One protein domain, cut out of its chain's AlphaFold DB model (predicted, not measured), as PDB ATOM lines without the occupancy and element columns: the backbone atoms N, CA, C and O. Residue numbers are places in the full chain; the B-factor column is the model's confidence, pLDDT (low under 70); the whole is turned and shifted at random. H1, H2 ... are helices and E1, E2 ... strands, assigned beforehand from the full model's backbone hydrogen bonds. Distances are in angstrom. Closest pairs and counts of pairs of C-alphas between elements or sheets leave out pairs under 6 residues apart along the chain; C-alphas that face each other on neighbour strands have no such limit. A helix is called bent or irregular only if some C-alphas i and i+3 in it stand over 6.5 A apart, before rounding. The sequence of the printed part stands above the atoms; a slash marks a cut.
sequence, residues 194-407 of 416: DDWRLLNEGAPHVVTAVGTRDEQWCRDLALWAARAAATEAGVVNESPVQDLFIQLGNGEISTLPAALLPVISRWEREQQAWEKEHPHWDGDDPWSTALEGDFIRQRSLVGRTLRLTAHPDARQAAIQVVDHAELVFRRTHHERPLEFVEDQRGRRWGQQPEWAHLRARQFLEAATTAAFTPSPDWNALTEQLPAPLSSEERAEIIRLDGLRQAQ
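AT A GLANCE: This is residues 194 to 407 of the 416 residues of an uncharacterized protein of Nocardioides sp. J9 (UniProt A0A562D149). An up-and-down bundle of four helices, H3, H6, H7 and H8, each running against the one before it, makes the core, and a thin strand hairpin, E1 and E2, makes one end of the longest axis. H5 packs along H6, H4 packs on H3 and H5, H2 packs on H7 and H8, H9 packs on H8, and H10 meets H6 near residues 291 to 292. The printed part has 214 residues with ten named helices and two named strands, in the order H1 to H7, E1, E2, H8 to H10; the sheet is antiparallel and the class is mostly helix. It is compact, with a radius of gyration of the C-alphas of 18.0 A and spans of 56 by 38 by 30 A.

IN THESE COORDINATES: Find C-alpha 339 at (0.188, -1.003, 1.172), where E1, residues 339 to 342, begins; E2 is residues 348 to 351. Look next at H7, residues 314 to 330, 24.1 A; H6, 291 to 309, 27.1 A; H3, 215 to 232, 25.6 A; and H8, 354 to 372, 25.6 A. H8 is irregular, with C-alphas 356 and 359 7.8 A apart, and has a kink of 39 degrees near residue 361. H5, 258 to 277, 29.8 A, is only just irregular: C-alphas 259 and 262 are 6.53 A apart. Find also H1, 197 to 201; H2, 204 to 212; H4, 239 to 249; H9, 378 to 383; and H10, 391 to 406, which ends at (-4.254, 16.741, 5.562).

HOW THE PARTS SIT: Begin at the hairpin of E1 and E2, antiparallel at 144 degrees: N 341 and O 349 are within hydrogen-bond range at 2.9 A. Among the helices, H6 and H7 are the hubs; they touch at a shallow tilt of 8 degrees, opposite ways, closest at the C-alphas of Gln 298 and Val 328, 5.1 A. H7 touches H3 at Ala 318 and Ala 222, C-alphas 4.3 A apart, and H8 at Phe 329 and Ala 360, 4.7 A. H5 touches H6 at Ile 264 and Gly 303, C-alphas 5.0 A apart. H10 touches H6 at a steep tilt of 43 degrees, with C-alphas 398 and 292 5.6 A apart. H1 and H2 touch only at the corner. Every O i to N i+4 pair is within hydrogen-bond range in H1, H2, H3, H4, H7, H9 and H10; H5 has 14 of 16, H6 14 of 15, H8 12 of 15.

THE WHOLE: The C-alphas farthest apart, of Glu 252 and Arg 345, are 61.8 A apart. The printed part has no cut; its long link is residues 278 to 290. Mean pLDDT of the printed part is 88.8, under 70 at residues 194 to 196, 202 and 282 to 289.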
ATOM      1  N   ASP A 194     -15.081 -13.522 -25.537       59.31
ATOM      2  CA  ASP A 194     -13.640 -13.466 -25.289       59.31
ATOM      3  C   ASP A 194     -13.064 -12.104 -24.818       59.31
ATOM      4  O   ASP A 194     -11.992 -12.098 -24.219       59.31
ATOM      5  N   ASP A 195     -13.745 -10.975 -25.038       61.34
ATOM      6  CA  ASP A 195     -13.242  -9.616 -24.740       61.34
ATOM      7  C   ASP A 195     -13.789  -9.026 -23.426       61.34
ATOM      8  O   ASP A 195     -13.453  -7.919 -23.010       61.34
ATOM      9  N   TRP A 196     -14.650  -9.762 -22.719       69.88
ATOM     10  CA  TRP A 196     -15.186  -9.268 -21.454       69.88
ATOM     11  C   TRP A 196     -14.153  -9.385 -20.336       69.88
ATOM     12  O   TRP A 196     -13.605 -10.458 -20.075       69.88
ATOM     13  N   ARG A 197     -13.988  -8.309 -19.564       76.31
ATOM     14  CA  ARG A 197     -13.202  -8.305 -18.324       76.31
ATOM     15  C   ARG A 197     -13.595  -9.443 -17.378       76.31
ATOM     16  O   ARG A 197     -12.723 -10.070 -16.791       76.31
ATOM     17  N   LEU A 198     -14.882  -9.799 -17.308       75.44
ATOM     18  CA  LEU A 198     -15.368 -10.963 -16.551       75.44
ATOM     19  C   LEU A 198     -14.731 -12.301 -16.974       75.44
ATOM     20  O   LEU A 198     -14.586 -13.187 -16.129       75.44
ATOM     21  N   LEU A 199     -14.345 -12.474 -18.242       72.81
ATOM     22  CA  LEU A 199     -13.595 -13.657 -18.670       72.81
ATOM     23  C   LEU A 199     -12.146 -13.632 -18.184       72.81
ATOM     24  O   LEU A 199     -11.640 -14.664 -17.749       72.81
ATOM     25  N   ASN A 200     -11.502 -12.466 -18.252       73.38
ATOM     26  CA  ASN A 200     -10.084 -12.306 -17.935       73.38
ATOM     27  C   ASN A 200      -9.814 -12.219 -16.423       73.38
ATOM     28  O   ASN A 200      -8.783 -12.692 -15.953       73.38
ATOM     29  N   GLU A 201     -10.746 -11.655 -15.652       70.88
ATOM     30  CA  GLU A 201     -10.539 -11.263 -14.251       70.88
ATOM     31  C   GLU A 201     -11.335 -12.086 -13.225       70.88
ATOM     32  O   GLU A 201     -11.248 -11.798 -12.033       70.88
ATOM     33  N   GLY A 202     -12.053 -13.147 -13.626       67.12
ATOM     34  CA  GLY A 202     -12.380 -14.212 -12.660       67.12
ATOM     35  C   GLY A 202     -13.798 -14.775 -12.617       67.12
ATOM     36  O   GLY A 202     -14.106 -15.484 -11.661       67.12
ATOM     37  N   ALA A 203     -14.655 -14.549 -13.614       85.25
ATOM     38  CA  ALA A 203     -15.979 -15.185 -13.662       85.25
ATOM     39  C   ALA A 203     -16.369 -15.768 -15.042       85.25
ATOM     40  O   ALA A 203     -17.512 -15.594 -15.481       85.25
ATOM     41  N   PRO A 204     -15.499 -16.546 -15.727       90.62
ATOM     42  CA  PRO A 204     -15.810 -17.107 -17.049       90.62
ATOM     43  C   PRO A 204     -17.038 -18.032 -17.060       90.62
ATOM     44  O   PRO A 204     -17.730 -18.183 -18.073       90.62
ATOM     45  N   HIS A 205     -17.355 -18.630 -15.910       92.19
ATOM     46  CA  HIS A 205     -18.543 -19.455 -15.726       92.19
ATOM     47  C   HIS A 205     -19.847 -18.660 -15.832       92.19
ATOM     48  O   HIS A 205     -20.829 -19.198 -16.341       92.19
ATOM     49  N   VAL A 206     -19.858 -17.387 -15.419       92.75
ATOM     50  CA  VAL A 206     -21.034 -16.516 -15.548       92.75
ATOM     51  C   VAL A 206     -21.324 -16.249 -17.021       92.75
ATOM     52  O   VAL A 206     -22.445 -16.474 -17.470       92.75
ATOM     53  N   VAL A 207     -20.302 -15.878 -17.796       91.25
ATOM     54  CA  VAL A 207     -20.427 -15.637 -19.243       91.25
ATOM     55  C   VAL A 207     -20.904 -16.901 -19.971       91.25
ATOM     56  O   VAL A 207     -21.848 -16.857 -20.762       91.25
ATOM     57  N   THR A 208     -20.325 -18.058 -19.634       91.38
ATOM     58  CA  THR A 208     -20.744 -19.359 -20.185       91.38
ATOM     59  C   THR A 208     -22.206 -19.683 -19.850       91.38
ATOM     60  O   THR A 208     -22.959 -20.145 -20.711       91.38
ATOM     61  N   ALA A 209     -22.634 -19.437 -18.608       93.25
ATOM     62  CA  ALA A 209     -24.015 -19.665 -18.199       93.25
ATOM     63  C   ALA A 209     -24.978 -18.732 -18.939       93.25
ATOM     64  O   ALA A 209     -25.945 -19.219 -19.519       93.25
ATOM     65  N   VAL A 210     -24.690 -17.431 -19.026       92.75
ATOM     66  CA  VAL A 210     -25.523 -16.479 -19.785       92.75
ATOM     67  C   VAL A 210     -25.707 -16.928 -21.243       92.75
ATOM     68  O   VAL A 210     -26.813 -16.865 -21.783       92.75
ATOM     69  N   GLY A 211     -24.660 -17.473 -21.872       90.62
ATOM     70  CA  GLY A 211     -24.733 -18.001 -23.238       90.62
ATOM     71  C   GLY A 211     -25.644 -19.226 -23.418       90.62
ATOM     72  O   GLY A 211     -26.082 -19.499 -24.534       90.62
ATOM     73  N   THR A 212     -25.960 -19.962 -22.346       94.25
ATOM     74  CA  THR A 212     -26.728 -21.224 -22.401       94.25
ATOM     75  C   THR A 212     -28.099 -21.160 -21.724       94.25
ATOM     76  O   THR A 212     -28.926 -22.048 -21.939       94.25
ATOM     77  N   ARG A 213     -28.361 -20.126 -20.919       95.88
ATOM     78  CA  ARG A 213     -29.627 -19.918 -20.204       95.88
ATOM     79  C   ARG A 213     -30.681 -19.231 -21.084       95.88
ATOM     80  O   ARG A 213     -30.384 -18.692 -22.160       95.88
ATOM     81  N   ASP A 214     -31.935 -19.307 -20.640       95.75
ATOM     82  CA  ASP A 214     -33.053 -18.616 -21.283       95.75
ATOM     83  C   ASP A 214     -33.061 -17.110 -20.963       95.75
ATOM     84  O   ASP A 214     -32.281 -16.615 -20.144       95.75
ATOM     85  N   GLU A 215     -33.914 -16.364 -21.667       94.19
ATOM     86  CA  GLU A 215     -33.996 -14.907 -21.525       94.19
ATOM     87  C   GLU A 215     -34.451 -14.483 -20.127       94.19
ATOM     88  O   GLU A 215     -33.918 -13.510 -19.598       94.19
ATOM     89  N   GLN A 216     -35.378 -15.221 -19.507       95.06
ATOM     90  CA  GLN A 216     -35.893 -14.882 -18.182       95.06
ATOM     91  C   GLN A 216     -34.798 -14.997 -17.122       95.06
ATOM     92  O   GLN A 216     -34.598 -14.063 -16.353       95.06
ATOM     93  N   TRP A 217     -34.031 -16.088 -17.126       96.19
ATOM     94  CA  TRP A 217     -32.909 -16.259 -16.205       96.19
ATOM     95  C   TRP A 217     -31.878 -15.133 -16.354       96.19
ATOM     96  O   TRP A 217     -31.359 -14.627 -15.360       96.19
ATOM     97  N   CYS A 218     -31.600 -14.698 -17.589       95.62
ATOM     98  CA  CYS A 218     -30.677 -13.590 -17.838       95.62
ATOM     99  C   CYS A 218     -31.229 -12.256 -17.304       95.62
ATOM    100  O   CYS A 218     -30.483 -11.478 -16.709       95.62
ATOM    101  N   ARG A 219     -32.537 -12.004 -17.459       95.12
ATOM    102  CA  ARG A 219     -33.207 -10.828 -16.874       95.12
ATOM    103  C   ARG A 219     -33.165 -10.846 -15.351       95.12
ATOM    104  O   ARG A 219     -32.855  -9.818 -14.756       95.12
ATOM    105  N   ASP A 220     -33.414 -11.998 -14.739       96.06
ATOM    106  CA  ASP A 220     -33.374 -12.156 -13.286       96.06
ATOM    107  C   ASP A 220     -31.957 -11.920 -12.739       96.06
ATOM    108  O   ASP A 220     -31.794 -11.208 -11.747       96.06
ATOM    109  N   LEU A 221     -30.923 -12.434 -13.422       97.06
ATOM    110  CA  LEU A 221     -29.522 -12.178 -13.071       97.06
ATOM    111  C   LEU A 221     -29.182 -10.684 -13.159       97.06
ATOM    112  O   LEU A 221     -28.587 -10.139 -12.227       97.06
ATOM    113  N   ALA A 222     -29.575 -10.016 -14.249       96.06
ATOM    114  CA  ALA A 222     -29.369  -8.578 -14.418       96.06
ATOM    115  C   ALA A 222     -30.079  -7.781 -13.308       96.06
ATOM    116  O   ALA A 222     -29.485  -6.904 -12.688       96.06
ATOM    117  N   LEU A 223     -31.335  -8.117 -13.001       96.75
ATOM    118  CA  LEU A 223     -32.100  -7.466 -11.938       96.75
ATOM    119  C   LEU A 223     -31.449  -7.656 -10.560       96.75
ATOM    120  O   LEU A 223     -31.318  -6.688  -9.806       96.75
ATOM    121  N   TRP A 224     -31.024  -8.879 -10.233       98.00
ATOM    122  CA  TRP A 224     -30.334  -9.177  -8.978       98.00
ATOM    123  C   TRP A 224     -29.034  -8.377  -8.847       98.00
ATOM    124  O   TRP A 224     -28.845  -7.682  -7.847       98.00
ATOM    125  N   ALA A 225     -28.173  -8.405  -9.867       97.88
ATOM    126  CA  ALA A 225     -26.891  -7.704  -9.839       97.88
ATOM    127  C   ALA A 225     -27.062  -6.174  -9.803       97.88
ATOM    128  O   ALA A 225     -26.372  -5.507  -9.031       97.88
ATOM    129  N   ALA A 226     -28.035  -5.610 -10.530       97.81
ATOM    130  CA  ALA A 226     -28.358  -4.184 -10.450       97.81
ATOM    131  C   ALA A 226     -28.831  -3.771  -9.049       97.81
ATOM    132  O   ALA A 226     -28.399  -2.743  -8.523       97.81
ATOM    133  N   ARG A 227     -29.688  -4.581  -8.416       98.00
ATOM    134  CA  ARG A 227     -30.155  -4.337  -7.045       98.00
ATOM    135  C   ARG A 227     -29.020  -4.452  -6.029       98.00
ATOM    136  O   ARG A 227     -28.947  -3.618  -5.125       98.00
ATOM    137  N   ALA A 228     -28.141  -5.442  -6.180       98.19
ATOM    138  CA  ALA A 228     -26.954  -5.600  -5.346       98.19
ATOM    139  C   ALA A 228     -26.039  -4.372  -5.458       98.19
ATOM    140  O   ALA A 228     -25.697  -3.782  -4.438       98.19
ATOM    141  N   ALA A 229     -25.750  -3.909  -6.679       98.06
ATOM    142  CA  ALA A 229     -24.948  -2.710  -6.920       98.06
ATOM    143  C   ALA A 229     -25.591  -1.437  -6.341       98.06
ATOM    144  O   ALA A 229     -24.928  -0.661  -5.659       98.06
ATOM    145  N   ALA A 230     -26.898  -1.230  -6.542       98.12
ATOM    146  CA  ALA A 230     -27.613  -0.083  -5.973       98.12
ATOM    147  C   ALA A 230     -27.630  -0.100  -4.434       98.12
ATOM    148  O   ALA A 230     -27.589   0.955  -3.796       98.12
ATOM    149  N   THR A 231     -27.688  -1.290  -3.834       97.88
ATOM    150  CA  THR A 231     -27.615  -1.481  -2.378       97.88
ATOM    151  C   THR A 231     -26.211  -1.174  -1.872       97.88
ATOM    152  O   THR A 231     -26.053  -0.393  -0.936       97.88
ATOM    153  N   GLU A 232     -25.197  -1.711  -2.550       97.56
ATOM    154  CA  GLU A 232     -23.784  -1.476  -2.268       97.56
ATOM    155  C   GLU A 232     -23.408   0.000  -2.392       97.56
ATOM    156  O   GLU A 232     -22.670   0.502  -1.556       97.56
ATOM    157  N   ALA A 233     -23.976   0.730  -3.354       97.25
ATOM    158  CA  ALA A 233     -23.778   2.168  -3.522       97.25
ATOM    159  C   ALA A 233     -24.692   3.032  -2.631       97.25
ATOM    160  O   ALA A 233     -24.544   4.253  -2.627       97.25
ATOM    161  N   GLY A 234     -25.602   2.437  -1.852       96.94
ATOM    162  CA  GLY A 234     -26.456   3.158  -0.901       96.94
ATOM    163  C   GLY A 234     -27.608   3.946  -1.535       96.94
ATOM    164  O   GLY A 234     -28.184   4.809  -0.879       96.94
ATOM    165  N   VAL A 235     -27.966   3.655  -2.790       97.88
ATOM    166  CA  VAL A 235     -28.995   4.380  -3.567       97.88
ATOM    167  C   VAL A 235     -30.261   3.560  -3.834       97.88
ATOM    168  O   VAL A 235     -31.226   4.070  -4.397       97.88
ATOM    169  N   VAL A 236     -30.309   2.295  -3.396       97.81
ATOM    170  CA  VAL A 236     -31.462   1.387  -3.596       97.81
ATOM    171  C   VAL A 236     -32.790   1.932  -3.053       97.81
ATOM    172  O   VAL A 236     -33.850   1.519  -3.513       97.81
ATOM    173  N   ASN A 237     -32.746   2.852  -2.082       97.31
ATOM    174  CA  ASN A 237     -33.929   3.431  -1.443       97.31
ATOM    175  C   ASN A 237     -34.406   4.749  -2.072       97.31
ATOM    176  O   ASN A 237     -35.379   5.329  -1.593       97.31
ATOM    177  N   GLU A 238     -33.751   5.243  -3.125       97.50
ATOM    178  CA  GLU A 238     -34.269   6.392  -3.869       97.50
ATOM    179  C   GLU A 238     -35.547   5.987  -4.622       97.50
ATOM    180  O   GLU A 238     -35.554   4.978  -5.325       97.50
ATOM    181  N   SER A 239     -36.633   6.763  -4.488       97.06
ATOM    182  CA  SER A 239     -37.958   6.385  -5.023       97.06
ATOM    183  C   SER A 239     -37.919   5.958  -6.499       97.06
ATOM    184  O   SER A 239     -38.409   4.869  -6.786       97.06
ATOM    185  N   PRO A 240     -37.269   6.694  -7.430       96.44
ATOM    186  CA  PRO A 240     -37.218   6.267  -8.833       96.44
ATOM    187  C   PRO A 240     -36.472   4.942  -9.062       96.44
ATOM    188  O   PRO A 240     -36.783   4.211 -10.000       96.44
ATOM    189  N   VAL A 241     -35.503   4.608  -8.202       96.94
ATOM    190  CA  VAL A 241     -34.757   3.339  -8.248       96.94
ATOM    191  C   VAL A 241     -35.621   2.191  -7.720       96.94
ATOM    192  O   VAL A 241     -35.656   1.113  -8.313       96.94
ATOM    193  N   GLN A 242     -36.367   2.420  -6.634       96.81
ATOM    194  CA  GLN A 242     -37.326   1.443  -6.110       96.81
ATOM    195  C   GLN A 242     -38.432   1.141  -7.127       96.81
ATOM    196  O   GLN A 242     -38.725  -0.030  -7.374       96.81
ATOM    197  N   ASP A 243     -38.990   2.184  -7.746       94.62
ATOM    198  CA  ASP A 243     -40.037   2.068  -8.761       94.62
ATOM    199  C   ASP A 243     -39.555   1.256  -9.971       94.62
ATOM    200  O   ASP A 243     -40.261   0.351 -10.422       94.62
ATOM    201  N   LEU A 244     -38.323   1.505 -10.442       94.81
ATOM    202  CA  LEU A 244     -37.689   0.695 -11.486       94.81
ATOM    203  C   LEU A 244     -37.646  -0.784 -11.086       94.81
ATOM    204  O   LEU A 244     -38.053  -1.645 -11.861       94.81
ATOM    205  N   PHE A 245     -37.155  -1.109  -9.888       95.88
ATOM    206  CA  PHE A 245     -37.014  -2.510  -9.497       95.88
ATOM    207  C   PHE A 245     -38.352  -3.229  -9.284       95.88
ATOM    208  O   PHE A 245     -38.417  -4.442  -9.487       95.88
ATOM    209  N   ILE A 246     -39.406  -2.511  -8.884       94.25
ATOM    210  CA  ILE A 246     -40.770  -3.056  -8.822       94.25
ATOM    211  C   ILE A 246     -41.252  -3.401 -10.235       94.25
ATOM    212  O   ILE A 246     -41.686  -4.525 -10.478       94.25
ATOM    213  N   GLN A 247     -41.116  -2.468 -11.177       92.25
ATOM    214  CA  GLN A 247     -41.525  -2.665 -12.569       92.25
ATOM    215  C   GLN A 247     -40.725  -3.787 -13.262       92.25
ATOM    216  O   GLN A 247     -41.305  -4.629 -13.949       92.25
ATOM    217  N   LEU A 248     -39.402  -3.860 -13.043       90.50
ATOM    218  CA  LEU A 248     -38.560  -4.951 -13.554       90.50
ATOM    219  C   LEU A 248     -38.979  -6.308 -12.975       90.50
ATOM    220  O   LEU A 248     -39.066  -7.281 -13.719       90.50
ATOM    221  N   GLY A 249     -39.288  -6.372 -11.675       89.75
ATOM    222  CA  GLY A 249     -39.769  -7.596 -11.024       89.75
ATOM    223  C   GLY A 249     -41.123  -8.089 -11.548       89.75
ATOM    224  O   GLY A 249     -41.405  -9.282 -11.478       89.75
ATOM    225  N   ASN A 250     -41.933  -7.193 -12.119       89.75
ATOM    226  CA  ASN A 250     -43.204  -7.526 -12.764       89.75
ATOM    227  C   ASN A 250     -43.056  -7.876 -14.259       89.75
ATOM    228  O   ASN A 250     -44.042  -8.245 -14.897       89.75
ATOM    229  N   GLY A 251     -41.851  -7.755 -14.832       86.81
ATOM    230  CA  GLY A 251     -41.600  -7.971 -16.261       86.81
ATOM    231  C   GLY A 251     -42.155  -6.866 -17.170       86.81
ATOM    232  O   GLY A 251     -42.406  -7.113 -18.347       86.81
ATOM    233  N   GLU A 252     -42.378  -5.658 -16.645       81.44
ATOM    234  CA  GLU A 252     -43.110  -4.585 -17.343       81.44
ATOM    235  C   GLU A 252     -42.225  -3.680 -18.217       81.44
ATOM    236  O   GLU A 252     -42.746  -2.888 -19.003       81.44
ATOM    237  N   ILE A 253     -40.896  -3.767 -18.104       71.00
ATOM    238  CA  ILE A 253     -40.011  -2.749 -18.677       71.00
ATOM    239  C   ILE A 253     -39.372  -3.176 -19.997       71.00
ATOM    240  O   ILE A 253     -38.578  -4.113 -20.053       71.00
ATOM    241  N   SER A 254     -39.617  -2.371 -21.031       70.06
ATOM    242  CA  SER A 254     -38.792  -2.295 -22.244       70.06
ATOM    243  C   SER A 254     -37.948  -1.016 -22.338       70.06
ATOM    244  O   SER A 254     -37.087  -0.930 -23.208       70.06
ATOM    245  N   THR A 255     -38.192  -0.014 -21.479       78.25
ATOM    246  CA  THR A 255     -37.540   1.313 -21.505       78.25
ATOM    247  C   THR A 255     -37.385   1.901 -20.100       78.25
ATOM    248  O   THR A 255     -38.234   1.687 -19.241       78.25
ATOM    249  N   LEU A 256     -36.318   2.658 -19.841       84.12
ATOM    250  CA  LEU A 256     -36.103   3.255 -18.518       84.12
ATOM    251  C   LEU A 256     -37.234   4.227 -18.142       84.12
ATOM    252  O   LEU A 256     -37.643   5.034 -18.980       84.12
ATOM    253  N   PRO A 257     -37.704   4.226 -16.881       88.38
ATOM    254  CA  PRO A 257     -38.658   5.220 -16.412       88.38
ATOM    255  C   PRO A 257     -38.080   6.633 -16.545       88.38
ATOM    256  O   PRO A 257     -36.992   6.905 -16.042       88.38
ATOM    257  N   ALA A 258     -38.831   7.560 -17.145       83.50
ATOM    258  CA  ALA A 258     -38.382   8.946 -17.329       83.50
ATOM    259  C   ALA A 258     -37.982   9.622 -16.001       83.50
ATOM    260  O   ALA A 258     -37.039  10.404 -15.957       83.50
ATOM    261  N   ALA A 259     -38.641   9.261 -14.893       89.19
ATOM    262  CA  ALA A 259     -38.325   9.761 -13.553       89.19
ATOM    263  C   ALA A 259     -36.924   9.360 -13.043       89.19
ATOM    264  O   ALA A 259     -36.403   9.998 -12.129       89.19
ATOM    265  N   LEU A 260     -36.315   8.315 -13.611       90.50
ATOM    266  CA  LEU A 260     -34.982   7.850 -13.237       90.50
ATOM    267  C   LEU A 260     -33.871   8.657 -13.926       90.50
ATOM    268  O   LEU A 260     -32.792   8.806 -13.354       90.50
ATOM    269  N   LEU A 261     -34.122   9.209 -15.119       85.38
ATOM    270  CA  LEU A 261     -33.094   9.912 -15.895       85.38
ATOM    271  C   LEU A 261     -32.497  11.109 -15.134       85.38
ATOM    272  O   LEU A 261     -31.274  11.153 -15.008       85.38
ATOM    273  N   PRO A 262     -33.287  12.006 -14.499       84.31
ATOM    274  CA  PRO A 262     -32.725  13.108 -13.718       84.31
ATOM    275  C   PRO A 262     -31.861  12.653 -12.533       84.31
ATOM    276  O   PRO A 262     -30.908  13.347 -12.171       84.31
ATOM    277  N   VAL A 263     -32.182  11.503 -11.926       93.31
ATOM    278  CA  VAL A 263     -31.411  10.917 -10.816       93.31
ATOM    279  C   VAL A 263     -30.049  10.441 -11.311       93.31
ATOM    280  O   VAL A 263     -29.034  10.784 -10.705       93.31
ATOM    281  N   ILE A 264     -30.021   9.716 -12.432       91.56
ATOM    282  CA  ILE A 264     -28.774   9.243 -13.041       91.56
ATOM    283  C   ILE A 264     -27.915  10.430 -13.486       91.56
ATOM    284  O   ILE A 264     -26.753  10.512 -13.098       91.56
ATOM    285  N   SER A 265     -28.494  11.395 -14.205       82.44
ATOM    286  CA  SER A 265     -27.759  12.580 -14.662       82.44
ATOM    287  C   SER A 265     -27.208  13.412 -13.504       82.44
ATOM    288  O   SER A 265     -26.159  14.035 -13.635       82.44
ATOM    289  N   ARG A 266     -27.887  13.439 -12.347       93.25
ATOM    290  CA  ARG A 266     -27.339  14.067 -11.137       93.25
ATOM    291  C   ARG A 266     -26.070  13.349 -10.675       93.25
ATOM    292  O   ARG A 266     -25.086  14.028 -10.415       93.25
ATOM    293  N   TRP A 267     -26.071  12.017 -10.588       94.75
ATOM    294  CA  TRP A 267     -24.881  11.261 -10.178       94.75
ATOM    295  C   TRP A 267     -23.710  11.428 -11.156       94.75
ATOM    296  O   TRP A 267     -22.568  11.536 -10.721       94.75
ATOM    297  N   GLU A 268     -23.989  11.496 -12.458       87.56
ATOM    298  CA  GLU A 268     -22.972  11.751 -13.489       87.56
ATOM    299  C   GLU A 268     -22.364  13.150 -13.351       87.56
ATOM    300  O   GLU A 268     -21.144  13.286 -13.342       87.56
ATOM    301  N   ARG A 269     -23.191  14.183 -13.141       85.31
ATOM    302  CA  ARG A 269     -22.703  15.548 -12.888       85.31
ATOM    303  C   ARG A 269     -21.901  15.659 -11.596       85.31
ATOM    304  O   ARG A 269     -20.926  16.397 -11.558       85.31
ATOM    305  N   GLU A 270     -22.299  14.950 -10.540       91.69
ATOM    306  CA  GLU A 270     -21.521  14.894  -9.296       91.69
ATOM    307  C   GLU A 270     -20.131  14.283  -9.535       91.69
ATOM    308  O   GLU A 270     -19.146  14.817  -9.033       91.69
ATOM    309  N   GLN A 271     -20.038  13.218 -10.340       90.75
ATOM    310  CA  GLN A 271     -18.753  12.638 -10.743       90.75
ATOM    311  C   GLN A 271     -17.918  13.626 -11.565       90.75
ATOM    312  O   GLN A 271     -16.762  13.861 -11.227       90.75
ATOM    313  N   GLN A 272     -18.494  14.235 -12.600       84.62
ATOM    314  CA  GLN A 272     -17.787  15.196 -13.455       84.62
ATOM    315  C   GLN A 272     -17.295  16.419 -12.667       84.62
ATOM    316  O   GLN A 272     -16.169  16.876 -12.856       84.62
ATOM    317  N   ALA A 273     -18.121  16.947 -11.757       86.38
ATOM    318  CA  ALA A 273     -17.734  18.052 -10.884       86.38
ATOM    319  C   ALA A 273     -16.554  17.659  -9.985       86.38
ATOM    320  O   ALA A 273     -15.594  18.418  -9.868       86.38
ATOM    321  N   TRP A 274     -16.593  16.451  -9.417       89.50
ATOM    322  CA  TRP A 274     -15.501  15.923  -8.607       89.50
ATOM    323  C   TRP A 274     -14.199  15.774  -9.405       89.50
ATOM    324  O   TRP A 274     -13.154  16.248  -8.962       89.50
ATOM    325  N   GLU A 275     -14.260  15.168 -10.593       86.38
ATOM    326  CA  GLU A 275     -13.122  14.995 -11.510       86.38
ATOM    327  C   GLU A 275     -12.496  16.339 -11.901       86.38
ATOM    328  O   GLU A 275     -11.275  16.497 -11.893       86.38
ATOM    329  N   LYS A 276     -13.329  17.351 -12.170       84.25
ATOM    330  CA  LYS A 276     -12.881  18.708 -12.501       84.25
ATOM    331  C   LYS A 276     -12.135  19.384 -11.350       84.25
ATOM    332  O   LYS A 276     -11.172  20.114 -11.588       84.25
ATOM    333  N   GLU A 277     -12.571  19.162 -10.113       87.81
ATOM    334  CA  GLU A 277     -11.897  19.670  -8.913       87.81
ATOM    335  C   GLU A 277     -10.606  18.896  -8.593       87.81
ATOM    336  O   GLU A 277      -9.705  19.435  -7.944       87.81
ATOM    337  N   HIS A 278     -10.475  17.672  -9.112       86.94
ATOM    338  CA  HIS A 278      -9.356  16.765  -8.866       86.94
ATOM    339  C   HIS A 278      -8.720  16.281 -10.184       86.94
ATOM    340  O   HIS A 278      -8.695  15.085 -10.445       86.94
ATOM    341  N   PRO A 279      -8.122  17.159 -11.012       79.44
ATOM    342  CA  PRO A 279      -7.664  16.810 -12.367       79.44
ATOM    343  C   PRO A 279      -6.483  15.823 -12.426       79.44
ATOM    344  O   PRO A 279      -6.090  15.389 -13.501       79.44
ATOM    345  N   HIS A 280      -5.870  15.513 -11.281       77.88
ATOM    346  CA  HIS A 280      -4.827  14.491 -11.136       77.88
ATOM    347  C   HIS A 280      -5.399  13.123 -10.742       77.88
ATOM    348  O   HIS A 280      -4.648  12.164 -10.588       77.88
ATOM    349  N   TRP A 281      -6.712  13.051 -10.527       73.50
ATOM    350  CA  TRP A 281      -7.428  11.807 -10.348       73.50
ATOM    351  C   TRP A 281      -7.594  11.173 -11.726       73.50
ATOM    352  O   TRP A 281      -8.364  11.649 -12.559       73.50
ATOM    353  N   ASP A 282      -6.837  10.113 -11.975       67.81
ATOM    354  CA  ASP A 282      -7.170   9.174 -13.032       67.81
ATOM    355  C   ASP A 282      -8.123   8.169 -12.398       67.81
ATOM    356  O   ASP A 282      -7.780   7.467 -11.446       67.81
ATOM    357  N   GLY A 283      -9.366   8.152 -12.864       63.84
ATOM    358  CA  GLY A 283     -10.388   7.349 -12.225       63.84
ATOM    359  C   GLY A 283     -10.071   5.858 -12.210       63.84
ATOM    360  O   GLY A 283     -10.587   5.130 -11.353       63.84
ATOM    361  N   ASP A 284      -9.275   5.393 -13.163       66.31
ATOM    362  CA  ASP A 284      -8.872   3.994 -13.256       66.31
ATOM    363  C   ASP A 284      -7.568   3.718 -12.503       66.31
ATOM    364  O   ASP A 284      -7.204   2.556 -12.325       66.31
ATOM    365  N   ASP A 285      -6.936   4.767 -11.975       65.94
ATOM    366  CA  ASP A 285      -5.776   4.690 -11.115       65.94
ATOM    367  C   ASP A 285      -6.199   4.555  -9.631       65.94
ATOM    368  O   ASP A 285      -6.541   5.549  -8.975       65.94
ATOM    369  N   PRO A 286      -6.113   3.346  -9.042       58.19
ATOM    370  CA  PRO A 286      -6.417   3.129  -7.629       58.19
ATOM    371  C   PRO A 286      -5.432   3.810  -6.662       58.19
ATOM    372  O   PRO A 286      -5.670   3.829  -5.454       58.19
ATOM    373  N   TRP A 287      -4.309   4.323  -7.167       53.66
ATOM    374  CA  TRP A 287      -3.252   5.007  -6.428       53.66
ATOM    375  C   TRP A 287      -3.599   6.481  -6.162       53.66
ATOM    376  O   TRP A 287      -3.055   7.067  -5.225       53.66
ATOM    377  N   SER A 288      -4.527   7.066  -6.934       55.88
ATOM    378  CA  SER A 288      -4.901   8.488  -6.870       55.88
ATOM    379  C   SER A 288      -6.210   8.777  -6.117       55.88
ATOM    380  O   SER A 288      -6.560   9.943  -5.905       55.88
ATOM    381  N   THR A 289      -6.962   7.747  -5.708       64.00
ATOM    382  CA  THR A 289      -8.360   7.938  -5.307       64.00
ATOM    383  C   THR A 289      -8.524   8.414  -3.862       64.00
ATOM    384  O   THR A 289      -8.192   7.735  -2.890       64.00
ATOM    385  N   ALA A 290      -9.102   9.607  -3.704       83.94
ATOM    386  CA  ALA A 290      -9.810   9.950  -2.479       83.94
ATOM    387  C   ALA A 290     -11.053   9.052  -2.369       83.94
ATOM    388  O   ALA A 290     -11.787   8.898  -3.349       83.94
ATOM    389  N   LEU A 291     -11.321   8.497  -1.182       90.62
ATOM    390  CA  LEU A 291     -12.451   7.570  -0.984       90.62
ATOM    391  C   LEU A 291     -13.810   8.214  -1.301       90.62
ATOM    392  O   LEU A 291     -14.747   7.535  -1.714       90.62
ATOM    393  N   GLU A 292     -13.912   9.535  -1.153       93.19
ATOM    394  CA  GLU A 292     -15.081  10.306  -1.583       93.19
ATOM    395  C   GLU A 292     -15.341  10.172  -3.091       93.19
ATOM    396  O   GLU A 292     -16.470   9.884  -3.494       93.19
ATOM    397  N   GLY A 293     -14.291  10.276  -3.910       91.62
ATOM    398  CA  GLY A 293     -14.373  10.084  -5.357       91.62
ATOM    399  C   GLY A 293     -14.840   8.679  -5.735       91.62
ATOM    400  O   GLY A 293     -15.681   8.530  -6.623       91.62
ATOM    401  N   ASP A 294     -14.388   7.649  -5.014       91.69
ATOM    402  CA  ASP A 294     -14.855   6.275  -5.228       91.69
ATOM    403  C   ASP A 294     -16.352   6.125  -4.926       91.69
ATOM    404  O   ASP A 294     -17.090   5.573  -5.746       91.69
ATOM    405  N   PHE A 295     -16.851   6.681  -3.816       94.62
ATOM    406  CA  PHE A 295     -18.284   6.645  -3.494       94.62
ATOM    407  C   PHE A 295     -19.148   7.485  -4.447       94.62
ATOM    408  O   PHE A 295     -20.301   7.128  -4.714       94.62
ATOM    409  N   ILE A 296     -18.625   8.589  -4.984       94.56
ATOM    410  CA  ILE A 296     -19.289   9.351  -6.049       94.56
ATOM    411  C   ILE A 296     -19.362   8.501  -7.324       94.56
ATOM    412  O   ILE A 296     -20.450   8.310  -7.877       94.56
ATOM    413  N   ARG A 297     -18.244   7.897  -7.741       92.44
ATOM    414  CA  ARG A 297     -18.188   7.047  -8.936       92.44
ATOM    415  C   ARG A 297     -19.066   5.806  -8.823       92.44
ATOM    416  O   ARG A 297     -19.678   5.427  -9.817       92.44
ATOM    417  N   GLN A 298     -19.203   5.201  -7.642       95.31
ATOM    418  CA  GLN A 298     -20.143   4.094  -7.423       95.31
ATOM    419  C   GLN A 298     -21.566   4.451  -7.862       95.31
ATOM    420  O   GLN A 298     -22.231   3.640  -8.502       95.31
ATOM    421  N   ARG A 299     -22.039   5.664  -7.556       96.56
ATOM    422  CA  ARG A 299     -23.399   6.100  -7.910       96.56
ATOM    423  C   ARG A 299     -23.559   6.274  -9.417       96.56
ATOM    424  O   ARG A 299     -24.545   5.807  -9.980       96.56
ATOM    425  N   SER A 300     -22.563   6.851 -10.084       93.56
ATOM    426  CA  SER A 300     -22.530   6.935 -11.552       93.56
ATOM    427  C   SER A 300     -22.487   5.549 -12.216       93.56
ATOM    428  O   SER A 300     -23.269   5.267 -13.126       93.56
ATOM    429  N   LEU A 301     -21.664   4.629 -11.697       93.81
ATOM    430  CA  LEU A 301     -21.622   3.234 -12.148       93.81
ATOM    431  C   LEU A 301     -22.971   2.535 -11.956       93.81
ATOM    432  O   LEU A 301     -23.420   1.843 -12.864       93.81
ATOM    433  N   VAL A 302     -23.660   2.758 -10.832       97.00
ATOM    434  CA  VAL A 302     -25.038   2.276 -10.651       97.00
ATOM    435  C   VAL A 302     -25.963   2.881 -11.697       97.00
ATOM    436  O   VAL A 302     -26.743   2.141 -12.281       97.00
ATOM    437  N   GLY A 303     -25.850   4.173 -12.002       94.25
ATOM    438  CA  GLY A 303     -26.581   4.796 -13.105       94.25
ATOM    439  C   GLY A 303     -26.439   4.025 -14.421       94.25
ATOM    440  O   GLY A 303     -27.447   3.654 -15.025       94.25
ATOM    441  N   ARG A 304     -25.204   3.680 -14.808       91.88
ATOM    442  CA  ARG A 304     -24.925   2.832 -15.983       91.88
ATOM    443  C   ARG A 304     -25.561   1.450 -15.851       91.88
ATOM    444  O   ARG A 304     -26.290   1.031 -16.746       91.88
ATOM    445  N   THR A 305     -25.380   0.780 -14.713       94.31
ATOM    446  CA  THR A 305     -25.986  -0.529 -14.431       94.31
ATOM    447  C   THR A 305     -27.508  -0.507 -14.583       94.31
ATOM    448  O   THR A 305     -28.077  -1.396 -15.212       94.31
ATOM    449  N   LEU A 306     -28.182   0.521 -14.059       95.12
ATOM    450  CA  LEU A 306     -29.631   0.668 -14.188       95.12
ATOM    451  C   LEU A 306     -30.030   0.849 -15.655       95.12
ATOM    452  O   LEU A 306     -30.968   0.183 -16.089       95.12
ATOM    453  N   ARG A 307     -29.293   1.651 -16.444       91.06
ATOM    454  CA  ARG A 307     -29.553   1.788 -17.890       91.06
ATOM    455  C   ARG A 307     -29.484   0.445 -18.619       91.06
ATOM    456  O   ARG A 307     -30.360   0.128 -19.422       91.06
ATOM    457  N   LEU A 308     -28.485  -0.363 -18.282       91.19
ATOM    458  CA  LEU A 308     -28.236  -1.665 -18.898       91.19
ATOM    459  C   LEU A 308     -29.324  -2.706 -18.599       91.19
ATOM    460  O   LEU A 308     -29.553  -3.595 -19.418       91.19
ATOM    461  N   THR A 309     -30.063  -2.579 -17.491       92.94
ATOM    462  CA  THR A 309     -31.200  -3.481 -17.210       92.94
ATOM    463  C   THR A 309     -32.299  -3.407 -18.276       92.94
ATOM    464  O   THR A 309     -32.968  -4.411 -18.538       92.94
ATOM    465  N   ALA A 310     -32.442  -2.254 -18.939       88.81
ATOM    466  CA  ALA A 310     -33.408  -2.026 -20.011       88.81
ATOM    467  C   ALA A 310     -32.889  -2.439 -21.403       88.81
ATOM    468  O   ALA A 310     -33.601  -2.271 -22.392       88.81
ATOM    469  N   HIS A 311     -31.673  -2.990 -21.513       87.25
ATOM    470  CA  HIS A 311     -31.117  -3.416 -22.799       87.25
ATOM    471  C   HIS A 311     -32.032  -4.469 -23.465       87.25
ATOM    472  O   HIS A 311     -32.475  -5.392 -22.780       87.25
ATOM    473  N   PRO A 312     -32.348  -4.393 -24.773       84.19
ATOM    474  CA  PRO A 312     -33.329  -5.282 -25.409       84.19
ATOM    475  C   PRO A 312     -32.890  -6.754 -25.464       84.19
ATOM    476  O   PRO A 312     -33.729  -7.644 -25.342       84.19
ATOM    477  N   ASP A 313     -31.590  -7.026 -25.584       88.19
ATOM    478  CA  ASP A 313     -31.031  -8.376 -25.437       88.19
ATOM    479  C   ASP A 313     -30.768  -8.682 -23.954       88.19
ATOM    480  O   ASP A 313     -29.945  -8.021 -23.313       88.19
ATOM    481  N   ALA A 314     -31.461  -9.692 -23.421       92.12
ATOM    482  CA  ALA A 314     -31.355 -10.112 -22.026       92.12
ATOM    483  C   ALA A 314     -29.960 -10.641 -21.653       92.12
ATOM    484  O   ALA A 314     -29.525 -10.459 -20.517       92.12
ATOM    485  N   ARG A 315     -29.247 -11.286 -22.585       91.69
ATOM    486  CA  ARG A 315     -27.905 -11.835 -22.327       91.69
ATOM    487  C   ARG A 315     -26.880 -10.722 -22.182       91.69
ATOM    488  O   ARG A 315     -26.073 -10.747 -21.257       91.69
ATOM    489  N   GLN A 316     -26.965  -9.725 -23.061       87.81
ATOM    490  CA  GLN A 316     -26.145  -8.519 -22.971       87.81
ATOM    491  C   GLN A 316     -26.412  -7.760 -21.672       87.81
ATOM    492  O   GLN A 316     -25.464  -7.436 -20.960       87.81
ATOM    493  N   ALA A 317     -27.689  -7.580 -21.311       91.31
ATOM    494  CA  ALA A 317     -28.064  -6.980 -20.032       91.31
ATOM    495  C   ALA A 317     -27.393  -7.715 -18.858       91.31
ATOM    496  O   ALA A 317     -26.760  -7.084 -18.021       91.31
ATOM    497  N   ALA A 318     -27.477  -9.048 -18.823       94.12
ATOM    498  CA  ALA A 318     -26.912  -9.857 -17.746       94.12
ATOM    499  C   ALA A 318     -25.390  -9.709 -17.609       94.12
ATOM    500  O   ALA A 318     -24.904  -9.453 -16.509       94.12
ATOM    501  N   ILE A 319     -24.637  -9.850 -18.706       91.88
ATOM    502  CA  ILE A 319     -23.166  -9.759 -18.680       91.88
ATOM    503  C   ILE A 319     -22.725  -8.364 -18.236       91.88
ATOM    504  O   ILE A 319     -21.919  -8.239 -17.317       91.88
ATOM    505  N   GLN A 320     -23.286  -7.321 -18.846       90.12
ATOM    506  CA  GLN A 320     -22.840  -5.951 -18.610       90.12
ATOM    507  C   GLN A 320     -23.226  -5.444 -17.222       90.12
ATOM    508  O   GLN A 320     -22.438  -4.755 -16.578       90.12
ATOM    509  N   VAL A 321     -24.412  -5.819 -16.733       94.81
ATOM    510  CA  VAL A 321     -24.846  -5.475 -15.378       94.81
ATOM    511  C   VAL A 321     -23.988  -6.181 -14.331       94.81
ATOM    512  O   VAL A 321     -23.621  -5.546 -13.349       94.81
ATOM    513  N   VAL A 322     -23.617  -7.453 -14.531       95.62
ATOM    514  CA  VAL A 322     -22.684  -8.141 -13.620       95.62
ATOM    515  C   VAL A 322     -21.302  -7.486 -13.652       95.62
ATOM    516  O   VAL A 322     -20.717  -7.271 -12.593       95.62
ATOM    517  N   ASP A 323     -20.798  -7.124 -14.832       92.69
ATOM    518  CA  ASP A 323     -19.497  -6.464 -14.972       92.69
ATOM    519  C   ASP A 323     -19.463  -5.104 -14.255       92.69
ATOM    520  O   ASP A 323     -18.583  -4.852 -13.433       92.69
ATOM    521  N   HIS A 324     -20.471  -4.256 -14.474       93.06
ATOM    522  CA  HIS A 324     -20.557  -2.951 -13.818       93.06
ATOM    523  C   HIS A 324     -20.852  -3.061 -12.319       93.06
ATOM    524  O   HIS A 324     -20.323  -2.276 -11.531       93.06
ATOM    525  N   ALA A 325     -21.667  -4.033 -11.899       96.06
ATOM    526  CA  ALA A 325     -21.898  -4.299 -10.485       96.06
ATOM    527  C   ALA A 325     -20.591  -4.682  -9.781       96.06
ATOM    528  O   ALA A 325     -20.311  -4.149  -8.710       96.06
ATOM    529  N   GLU A 326     -19.747  -5.517 -10.395       95.25
ATOM    530  CA  GLU A 326     -18.428  -5.838  -9.843       95.25
ATOM    531  C   GLU A 326     -17.579  -4.577  -9.638       95.25
ATOM    532  O   GLU A 326     -16.975  -4.447  -8.573       95.25
ATOM    533  N   LEU A 327     -17.596  -3.619 -10.575       92.19
ATOM    534  CA  LEU A 327     -16.859  -2.356 -10.427       92.19
ATOM    535  C   LEU A 327     -17.371  -1.516  -9.251       92.19
ATOM    536  O   LEU A 327     -16.577  -0.860  -8.577       92.19
ATOM    537  N   VAL A 328     -18.679  -1.552  -8.973       95.31
ATOM    538  CA  VAL A 328     -19.254  -0.910  -7.781       95.31
ATOM    539  C   VAL A 328     -18.691  -1.553  -6.513       95.31
ATOM    540  O   VAL A 328     -18.166  -0.843  -5.658       95.31
ATOM    541  N   PHE A 329     -18.715  -2.888  -6.416       94.94
ATOM    542  CA  PHE A 329     -18.155  -3.613  -5.267       94.94
ATOM    543  C   PHE A 329     -16.637  -3.442  -5.136       94.94
ATOM    544  O   PHE A 329     -16.116  -3.394  -4.020       94.94
ATOM    545  N   ARG A 330     -15.919  -3.337  -6.260       91.19
ATOM    546  CA  ARG A 330     -14.469  -3.117  -6.308       91.19
ATOM    547  C   ARG A 330     -14.080  -1.778  -5.702       91.19
ATOM    548  O   ARG A 330     -12.983  -1.694  -5.178       91.19
ATOM    549  N   ARG A 331     -14.961  -0.774  -5.748       91.31
ATOM    550  CA  ARG A 331     -14.720   0.577  -5.219       91.31
ATOM    551  C   ARG A 331     -15.208   0.782  -3.788       91.31
ATOM    552  O   ARG A 331     -15.165   1.904  -3.293       91.31
ATOM    553  N   THR A 332     -15.738  -0.239  -3.113       90.88
ATOM    554  CA  THR A 332     -16.136  -0.101  -1.704       90.88
ATOM    555  C   THR A 332     -14.963  -0.433  -0.800       90.88
ATOM    556  O   THR A 332     -14.676  -1.602  -0.528       90.88
ATOM    557  N   HIS A 333     -14.323   0.609  -0.276       88.25
ATOM    558  CA  HIS A 333     -13.201   0.477   0.644       88.25
ATOM    559  C   HIS A 333     -13.467   1.192   1.976       88.25
ATOM    560  O   HIS A 333     -14.175   2.197   2.029       88.25
ATOM    561  N   HIS A 334     -12.888   0.668   3.059       87.62
ATOM    562  CA  HIS A 334     -12.873   1.338   4.370       87.62
ATOM    563  C   HIS A 334     -11.663   2.266   4.541       87.62
ATOM    564  O   HIS A 334     -11.667   3.151   5.390       87.62
ATOM    565  N   GLU A 335     -10.619   2.039   3.750       84.75
ATOM    566  CA  GLU A 335      -9.385   2.814   3.698       84.75
ATOM    567  C   GLU A 335      -8.826   2.737   2.272       84.75
ATOM    568  O   GLU A 335      -9.209   1.837   1.522       84.75
ATOM    569  N   ARG A 336      -7.934   3.651   1.870       83.44
ATOM    570  CA  ARG A 336      -7.311   3.560   0.541       83.44
ATOM    571  C   ARG A 336      -6.577   2.217   0.407       83.44
ATOM    572  O   ARG A 336      -5.829   1.867   1.324       83.44
ATOM    573  N   PRO A 337      -6.769   1.462  -0.690       73.44
ATOM    574  CA  PRO A 337      -6.261   0.098  -0.847       73.44
ATOM    575  C   PRO A 337      -4.761   0.079  -1.156       73.44
ATOM    576  O   PRO A 337      -4.341  -0.352  -2.225       73.44
ATOM    577  N   LEU A 338      -3.942   0.605  -0.246       73.75
ATOM    578  CA  LEU A 338      -2.563   0.972  -0.526       73.75
ATOM    579  C   LEU A 338      -1.651   0.506   0.602       73.75
ATOM    580  O   LEU A 338      -1.551   1.138   1.651       73.75
ATOM    581  N   GLU A 339      -0.945  -0.593   0.353       73.69
ATOM    582  CA  GLU A 339       0.188  -1.003   1.172       73.69
ATOM    583  C   GLU A 339       1.481  -0.547   0.503       73.69
ATOM    584  O   GLU A 339       1.740  -0.832  -0.664       73.69
ATOM    585  N   PHE A 340       2.315   0.181   1.242       73.31
ATOM    586  CA  PHE A 340       3.628   0.567   0.746       73.31
ATOM    587  C   PHE A 340       4.627  -0.557   0.962       73.31
ATOM    588  O   PHE A 340       4.989  -0.861   2.100       73.31
ATOM    589  N   VAL A 341       5.142  -1.102  -0.133       77.94
ATOM    590  CA  VAL A 341       6.240  -2.064  -0.101       77.94
ATOM    591  C   VAL A 341       7.524  -1.342  -0.484       77.94
ATOM    592  O   VAL A 341       7.628  -0.756  -1.562       77.94
ATOM    593  N   GLU A 342       8.507  -1.358   0.413       82.12
ATOM    594  CA  GLU A 342       9.848  -0.846   0.139       82.12
ATOM    595  C   GLU A 342      10.701  -1.964  -0.476       82.12
ATOM    596  O   GLU A 342      10.854  -3.041   0.105       82.12
ATOM    597  N   ASP A 343      11.237  -1.738  -1.677       81.50
ATOM    598  CA  ASP A 343      12.166  -2.681  -2.292       81.50
ATOM    599  C   ASP A 343      13.553  -2.631  -1.629       81.50
ATOM    600  O   ASP A 343      13.881  -1.757  -0.828       81.50
ATOM    601  N   GLN A 344      14.434  -3.560  -2.009       88.19
ATOM    602  CA  GLN A 344      15.805  -3.626  -1.479       88.19
ATOM    603  C   GLN A 344      16.660  -2.376  -1.774       88.19
ATOM    604  O   GLN A 344      17.777  -2.269  -1.271       88.19
ATOM    605  N   ARG A 345      16.182  -1.457  -2.624       83.81
ATOM    606  CA  ARG A 345      16.844  -0.197  -2.987       83.81
ATOM    607  C   ARG A 345      16.227   1.011  -2.275       83.81
ATOM    608  O   ARG A 345      16.627   2.132  -2.576       83.81
ATOM    609  N   GLY A 346      15.280   0.797  -1.363       81.75
ATOM    610  CA  GLY A 346      14.580   1.859  -0.649       81.75
ATOM    611  C   GLY A 346      13.484   2.549  -1.464       81.75
ATOM    612  O   GLY A 346      12.998   3.607  -1.069       81.75
ATOM    613  N   ARG A 347      13.107   1.995  -2.626       76.06
ATOM    614  CA  ARG A 347      12.004   2.533  -3.434       76.06
ATOM    615  C   ARG A 347      10.697   2.000  -2.873       76.06
ATOM    616  O   ARG A 347      10.550   0.789  -2.724       76.06
ATOM    617  N   ARG A 348       9.766   2.897  -2.560       70.31
ATOM    618  CA  ARG A 348       8.434   2.550  -2.062       70.31
ATOM    619  C   ARG A 348       7.473   2.496  -3.240       70.31
ATOM    620  O   ARG A 348       7.385   3.462  -3.987       70.31
ATOM    621  N   TRP A 349       6.758   1.391  -3.372       71.88
ATOM    622  CA  TRP A 349       5.702   1.215  -4.365       71.88
ATOM    623  C   TRP A 349       4.402   0.931  -3.635       71.88
ATOM    624  O   TRP A 349       4.411   0.259  -2.600       71.88
ATOM    625  N   GLY A 350       3.296   1.433  -4.172       71.12
ATOM    626  CA  GLY A 350       1.986   0.973  -3.749       71.12
ATOM    627  C   GLY A 350       1.759  -0.452  -4.251       71.12
ATOM    628  O   GLY A 350       2.033  -0.767  -5.407       71.12
ATOM    629  N   GLN A 351       1.251  -1.313  -3.382       77.38
ATOM    630  CA  GLN A 351       0.632  -2.573  -3.756       77.38
ATOM    631  C   GLN A 351      -0.824  -2.543  -3.293       77.38
ATOM    632  O   GLN A 351      -1.111  -2.127  -2.170       77.38
ATOM    633  N   GLN A 352      -1.737  -2.999  -4.154       76.19
ATOM    634  CA  GLN A 352      -3.112  -3.225  -3.748       76.19
ATOM    635  C   GLN A 352      -3.147  -4.486  -2.890       76.19
ATOM    636  O   GLN A 352      -2.763  -5.563  -3.363       76.19
ATOM    637  N   PRO A 353      -3.572  -4.383  -1.630       77.44
ATOM    638  CA  PRO A 353      -3.685  -5.550  -0.787       77.44
ATOM    639  C   PRO A 353      -4.831  -6.434  -1.284       77.44
ATOM    640  O   PRO A 353      -5.836  -5.945  -1.797       77.44
ATOM    641  N   GLU A 354      -4.730  -7.751  -1.088       78.25
ATOM    642  CA  GLU A 354      -5.761  -8.696  -1.553       78.25
ATOM    643  C   GLU A 354      -7.169  -8.364  -1.021       78.25
ATOM    644  O   GLU A 354      -8.180  -8.704  -1.648       78.25
ATOM    645  N   TRP A 355      -7.259  -7.709   0.142       76.94
ATOM    646  CA  TRP A 355      -8.534  -7.302   0.728       76.94
ATOM    647  C   TRP A 355      -9.249  -6.217  -0.086       76.94
ATOM    648  O   TRP A 355     -10.477  -6.154  -0.019       76.94
ATOM    649  N   ALA A 356      -8.531  -5.426  -0.894       78.94
ATOM    650  CA  ALA A 356      -9.100  -4.358  -1.721       78.94
ATOM    651  C   ALA A 356     -10.193  -4.875  -2.662       78.94
ATOM    652  O   ALA A 356     -11.170  -4.186  -2.933       78.94
ATOM    653  N   HIS A 357     -10.075  -6.133  -3.091       85.00
ATOM    654  CA  HIS A 357     -11.030  -6.783  -3.984       85.00
ATOM    655  C   HIS A 357     -11.925  -7.799  -3.271       85.00
ATOM    656  O   HIS A 357     -12.595  -8.586  -3.933       85.00
ATOM    657  N   LEU A 358     -11.936  -7.857  -1.933       91.44
ATOM    658  CA  LEU A 358     -12.682  -8.892  -1.209       91.44
ATOM    659  C   LEU A 358     -14.188  -8.827  -1.498       91.44
ATOM    660  O   LEU A 358     -14.790  -9.853  -1.798       91.44
ATOM    661  N   ARG A 359     -14.783  -7.628  -1.466       93.94
ATOM    662  CA  ARG A 359     -16.222  -7.442  -1.713       93.94
ATOM    663  C   ARG A 359     -16.596  -7.781  -3.162       93.94
ATOM    664  O   ARG A 359     -17.575  -8.483  -3.391       93.94
ATOM    665  N   ALA A 360     -15.769  -7.366  -4.125       93.31
ATOM    666  CA  ALA A 360     -15.922  -7.730  -5.537       93.31
ATOM    667  C   ALA A 360     -15.813  -9.246  -5.766       93.31
ATOM    668  O   ALA A 360     -16.644  -9.826  -6.461       93.31
ATOM    669  N   ARG A 361     -14.845  -9.914  -5.121       93.00
ATOM    670  CA  ARG A 361     -14.712 -11.378  -5.161       93.00
ATOM    671  C   ARG A 361     -15.948 -12.078  -4.604       93.00
ATOM    672  O   ARG A 361     -16.472 -12.964  -5.266       93.00
ATOM    673  N   GLN A 362     -16.453 -11.648  -3.447       95.25
ATOM    674  CA  GLN A 362     -17.678 -12.203  -2.854       95.25
ATOM    675  C   GLN A 362     -18.892 -12.036  -3.779       95.25
ATOM    676  O   GLN A 362     -19.680 -12.966  -3.947       95.25
ATOM    677  N   PHE A 363     -19.019 -10.879  -4.434       96.50
ATOM    678  CA  PHE A 363     -20.049 -10.657  -5.445       96.50
ATOM    679  C   PHE A 363     -19.914 -11.623  -6.637       96.50
ATOM    680  O   PHE A 363     -20.895 -12.263  -7.025       96.50
ATOM    681  N   LEU A 364     -18.707 -11.792  -7.188       95.25
ATOM    682  CA  LEU A 364     -18.459 -12.720  -8.299       95.25
ATOM    683  C   LEU A 364     -18.646 -14.194  -7.906       95.25
ATOM    684  O   LEU A 364     -19.117 -14.987  -8.723       95.25
ATOM    685  N   GLU A 365     -18.329 -14.579  -6.671       95.19
ATOM    686  CA  GLU A 365     -18.597 -15.915  -6.124       95.19
ATOM    687  C   GLU A 365     -20.108 -16.192  -6.038       95.19
ATOM    688  O   GLU A 365     -20.567 -17.265  -6.450       95.19
ATOM    689  N   ALA A 366     -20.903 -15.211  -5.596       96.81
ATOM    690  CA  ALA A 366     -22.363 -15.305  -5.595       96.81
ATOM    691  C   ALA A 366     -22.924 -15.400  -7.028       96.81
ATOM    692  O   ALA A 366     -23.737 -16.282  -7.323       96.81
ATOM    693  N   ALA A 367     -22.432 -14.577  -7.961       96.38
ATOM    694  CA  ALA A 367     -22.823 -14.647  -9.373       96.38
ATOM    695  C   ALA A 367     -22.443 -15.997 -10.014       96.38
ATOM    696  O   ALA A 367     -23.215 -16.586 -10.773       96.38
ATOM    697  N   THR A 368     -21.278 -16.540  -9.658       95.81
ATOM    698  CA  THR A 368     -20.821 -17.864 -10.101       95.81
ATOM    699  C   THR A 368     -21.705 -18.973  -9.529       95.81
ATOM    700  O   THR A 368     -22.081 -19.901 -10.245       95.81
ATOM    701  N   THR A 369     -22.122 -18.859  -8.268       96.69
ATOM    702  CA  THR A 369     -23.106 -19.768  -7.660       96.69
ATOM    703  C   THR A 369     -24.430 -19.753  -8.430       96.69
ATOM    704  O   THR A 369     -24.992 -20.813  -8.726       96.69
ATOM    705  N   ALA A 370     -24.903 -18.564  -8.822       96.50
ATOM    706  CA  ALA A 370     -26.093 -18.416  -9.656       96.50
ATOM    707  C   ALA A 370     -25.926 -19.123 -11.011       96.50
ATOM    708  O   ALA A 370     -26.804 -19.882 -11.421       96.50
ATOM    709  N   ALA A 371     -24.779 -18.945 -11.674       94.19
ATOM    710  CA  ALA A 371     -24.467 -19.547 -12.972       94.19
ATOM    711  C   ALA A 371     -24.627 -21.083 -12.973       94.19
ATOM    712  O   ALA A 371     -25.202 -21.664 -13.904       94.19
ATOM    713  N   PHE A 372     -24.196 -21.742 -11.893       95.44
ATOM    714  CA  PHE A 372     -24.297 -23.196 -11.729       95.44
ATOM    715  C   PHE A 372     -25.665 -23.695 -11.235       95.44
ATOM    716  O   PHE A 372     -25.920 -24.901 -11.271       95.44
ATOM    717  N   THR A 373     -26.578 -22.805 -10.840       95.75
ATOM    718  CA  THR A 373     -27.881 -23.174 -10.269       95.75
ATOM    719  C   THR A 373     -29.008 -22.961 -11.290       95.75
ATOM    720  O   THR A 373     -29.197 -21.842 -11.761       95.75
ATOM    721  N   PRO A 374     -29.792 -23.995 -11.668       92.88
ATOM    722  CA  PRO A 374     -30.868 -23.837 -12.656       92.88
ATOM    723  C   PRO A 374     -31.961 -22.835 -12.272       92.88
ATOM    724  O   PRO A 374     -32.510 -22.170 -13.145       92.88
ATOM    725  N   SER A 375     -32.258 -22.724 -10.979       95.94
ATOM    726  CA  SER A 375     -33.220 -21.770 -10.425       95.94
ATOM    727  C   SER A 375     -32.621 -21.186  -9.146       95.94
ATOM    728  O   SER A 375     -32.862 -21.733  -8.068       95.94
ATOM    729  N   PRO A 376     -31.743 -20.172  -9.264       96.38
ATOM    730  CA  PRO A 376     -31.081 -19.575  -8.114       96.38
ATOM    731  C   PRO A 376     -32.098 -18.958  -7.155       96.38
ATOM    732  O   PRO A 376     -33.059 -18.321  -7.582       96.38
ATOM    733  N   ASP A 377     -31.865 -19.113  -5.855       97.75
ATOM    734  CA  ASP A 377     -32.544 -18.295  -4.854       97.75
ATOM    735  C   ASP A 377     -31.801 -16.959  -4.744       97.75
ATOM    736  O   ASP A 377     -30.774 -16.839  -4.074       97.75
ATOM    737  N   TRP A 378     -32.305 -15.950  -5.454       97.00
ATOM    738  CA  TRP A 378     -31.699 -14.619  -5.514       97.00
ATOM    739  C   TRP A 378     -31.626 -13.921  -4.146       97.00
ATOM    740  O   TRP A 378     -30.718 -13.118  -3.916       97.00
ATOM    741  N   ASN A 379     -32.530 -14.245  -3.214       97.00
ATOM    742  CA  ASN A 379     -32.480 -13.702  -1.857       97.00
ATOM    743  C   ASN A 379     -31.332 -14.342  -1.077       97.00
ATOM    744  O   ASN A 379     -30.511 -13.625  -0.512       97.00
ATOM    745  N   ALA A 380     -31.203 -15.671  -1.138       97.88
ATOM    746  CA  ALA A 380     -30.098 -16.383  -0.496       97.88
ATOM    747  C   ALA A 380     -28.722 -15.972  -1.054       97.88
ATOM    748  O   ALA A 380     -27.734 -15.966  -0.322       97.88
ATOM    749  N   LEU A 381     -28.637 -15.617  -2.341       97.69
ATOM    750  CA  LEU A 381     -27.419 -15.046  -2.929       97.69
ATOM    751  C   LEU A 381     -27.128 -13.636  -2.407       97.69
ATOM    752  O   LEU A 381     -25.975 -13.301  -2.168       97.69
ATOM    753  N   THR A 382     -28.161 -12.819  -2.202       97.50
ATOM    754  CA  THR A 382     -28.012 -11.472  -1.627       97.50
ATOM    755  C   THR A 382     -27.549 -11.534  -0.172       97.50
ATOM    756  O   THR A 382     -26.696 -10.752   0.230       97.50
ATOM    757  N   GLU A 383     -28.046 -12.497   0.608       96.88
ATOM    758  CA  GLU A 383     -27.630 -12.725   2.000       96.88
ATOM    759  C   GLU A 383     -26.161 -13.165   2.141       96.88
ATOM    760  O   GLU A 383     -25.585 -13.028   3.219       96.88
ATOM    761  N   GLN A 384     -25.543 -13.677   1.071       96.69
ATOM    762  CA  GLN A 384     -24.113 -14.018   1.039       96.69
ATOM    763  C   GLN A 384     -23.212 -12.801   0.804       96.69
ATOM    764  O   GLN A 384     -22.005 -12.882   1.043       96.69
ATOM    765  N   LEU A 385     -23.772 -11.688   0.325       97.31
ATOM    766  CA  LEU A 385     -23.012 -10.470   0.073       97.31
ATOM    767  C   LEU A 385     -22.662  -9.771   1.396       97.31
ATOM    768  O   LEU A 385     -23.416  -9.853   2.370       97.31
ATOM    769  N   PRO A 386     -21.524  -9.059   1.456       95.56
ATOM    770  CA  PRO A 386     -21.188  -8.261   2.624       95.56
ATOM    771  C   PRO A 386     -22.251  -7.182   2.859       95.56
ATOM    772  O   PRO A 386     -22.789  -6.606   1.913       95.56
ATOM    773  N   ALA A 387     -22.526  -6.863   4.127       96.81
ATOM    774  CA  ALA A 387     -23.432  -5.765   4.456       96.81
ATOM    775  C   ALA A 387     -22.923  -4.453   3.817       96.81
ATOM    776  O   ALA A 387     -21.716  -4.168   3.901       96.81
ATOM    777  N   PRO A 388     -23.789  -3.666   3.150       95.94
ATOM    778  CA  PRO A 388     -23.396  -2.397   2.550       95.94
ATOM    779  C   PRO A 388     -23.010  -1.396   3.641       95.94
ATOM    780  O   PRO A 388     -23.573  -1.419   4.737       95.94
ATOM    781  N   LEU A 389     -22.089  -0.484   3.325       94.75
ATOM    782  CA  LEU A 389     -21.771   0.627   4.222       94.75
ATOM    783  C   LEU A 389     -22.973   1.556   4.356       94.75
ATOM    784  O   LEU A 389     -23.494   2.049   3.345       94.75
ATOM    785  N   SER A 390     -23.357   1.840   5.596       95.94
ATOM    786  CA  SER A 390     -24.328   2.881   5.919       95.94
ATOM    787  C   SER A 390     -23.806   4.267   5.528       95.94
ATOM    788  O   SER A 390     -22.601   4.494   5.394       95.94
ATOM    789  N   SER A 391     -24.714   5.233   5.371       94.00
ATOM    790  CA  SER A 391     -24.331   6.618   5.074       94.00
ATOM    791  C   SER A 391     -23.450   7.231   6.171       94.00
ATOM    792  O   SER A 391     -22.568   8.028   5.861       94.00
ATOM    793  N   GLU A 392     -23.655   6.842   7.434       96.19
ATOM    794  CA  GLU A 392     -22.837   7.287   8.571       96.19
ATOM    795  C   GLU A 392     -21.415   6.717   8.500       96.19
ATOM    796  O   GLU A 392     -20.451   7.465   8.648       96.19
ATOM    797  N   GLU A 393     -21.273   5.421   8.202       96.12
ATOM    798  CA  GLU A 393     -19.961   4.787   8.027       96.12
ATOM    799  C   GLU A 393     -19.186   5.412   6.866       96.12
ATOM    800  O   GLU A 393     -18.007   5.720   7.023       96.12
ATOM    801  N   ARG A 394     -19.837   5.673   5.724       95.31
ATOM    802  CA  ARG A 394     -19.184   6.341   4.584       95.31
ATOM    803  C   ARG A 394     -18.715   7.744   4.932       95.31
ATOM    804  O   ARG A 394     -17.590   8.099   4.602       95.31
ATOM    805  N   ALA A 395     -19.561   8.530   5.599       94.81
ATOM    806  CA  ALA A 395     -19.201   9.880   6.017       94.81
ATOM    807  C   ALA A 395     -17.997   9.864   6.968       94.81
ATOM    808  O   ALA A 395     -17.093  10.688   6.833       94.81
ATOM    809  N   GLU A 396     -17.951   8.902   7.891       96.12
ATOM    810  CA  GLU A 396     -16.815   8.738   8.794       96.12
ATOM    811  C   GLU A 396     -15.543   8.301   8.055       96.12
ATOM    812  O   GLU A 396     -14.481   8.873   8.295       96.12
ATOM    813  N   ILE A 397     -15.642   7.359   7.113       94.56
ATOM    814  CA  ILE A 397     -14.520   6.914   6.270       94.56
ATOM    815  C   ILE A 397     -13.947   8.083   5.461       94.56
ATOM    816  O   ILE A 397     -12.742   8.321   5.513       94.56
ATOM    817  N   ILE A 398     -14.798   8.856   4.777       93.56
ATOM    818  CA  ILE A 398     -14.392  10.046   4.011       93.56
ATOM    819  C   ILE A 398     -13.702  11.062   4.928       93.56
ATOM    820  O   ILE A 398     -12.632  11.579   4.610       93.56
ATOM    821  N   ARG A 399     -14.284  11.332   6.103       95.06
ATOM    822  CA  ARG A 399     -13.721  12.276   7.075       95.06
ATOM    823  C   ARG A 399     -12.341  11.831   7.562       95.06
ATOM    824  O   ARG A 399     -11.441  12.663   7.684       95.06
ATOM    825  N   LEU A 400     -12.176  10.546   7.876       93.94
ATOM    826  CA  LEU A 400     -10.897   9.983   8.311       93.94
ATOM    827  C   LEU A 400      -9.859  10.013   7.183       93.94
ATOM    828  O   LEU A 400      -8.719  10.395   7.440       93.94
ATOM    829  N   ASP A 401     -10.249   9.690   5.949       92.44
ATOM    830  CA  ASP A 401      -9.387   9.780   4.766       92.44
ATOM    831  C   ASP A 401      -8.886  11.213   4.532       92.44
ATOM    832  O   ASP A 401      -7.682  11.447   4.421       92.44
ATOM    833  N   GLY A 402      -9.791  12.197   4.579       90.38
ATOM    834  CA  GLY A 402      -9.446  13.613   4.453       90.38
ATOM    835  C   GLY A 402      -8.509  14.108   5.561       90.38
ATOM    836  O   GLY A 402      -7.591  14.886   5.297       90.38
ATOM    837  N   LEU A 403      -8.674  13.626   6.800       91.88
ATOM    838  CA  LEU A 403      -7.749  13.942   7.895       91.88
ATOM    839  C   LEU A 403      -6.350  13.361   7.670       91.88
ATOM    840  O   LEU A 403      -5.372  14.059   7.931       91.88
ATOM    841  N   ARG A 404      -6.249  12.120   7.183       89.56
ATOM    842  CA  ARG A 404      -4.964  11.490   6.837       89.56
ATOM    843  C   ARG A 404      -4.278  12.229   5.690       89.56
ATOM    844  O   ARG A 404      -3.089  12.529   5.772       89.56
ATOM    845  N   GLN A 405      -5.043  12.632   4.674       87.31
ATOM    846  CA  GLN A 405      -4.541  13.464   3.580       87.31
ATOM    847  C   GLN A 405      -3.996  14.799   4.084       87.31
ATOM    848  O   GLN A 405      -2.886  15.175   3.721       87.31
ATOM    849  N   ALA A 406      -4.717  15.486   4.972       88.44
ATOM    850  CA  ALA A 406      -4.254  16.741   5.562       88.44
ATOM    851  C   ALA A 406      -3.009  16.581   6.459       88.44
ATOM    852  O   ALA A 406      -2.291  17.552   6.692       88.44
ATOM    853  N   GLN A 407      -2.754  15.374   6.971       91.19
ATOM    854  CA  GLN A 407      -1.560  15.035   7.752       91.19
ATOM    855  C   GLN A 407      -0.348  14.672   6.879       91.19
ATOM    856  O   GLN A 407       0.746  14.501   7.417       91.19
TER     857      GLN A 407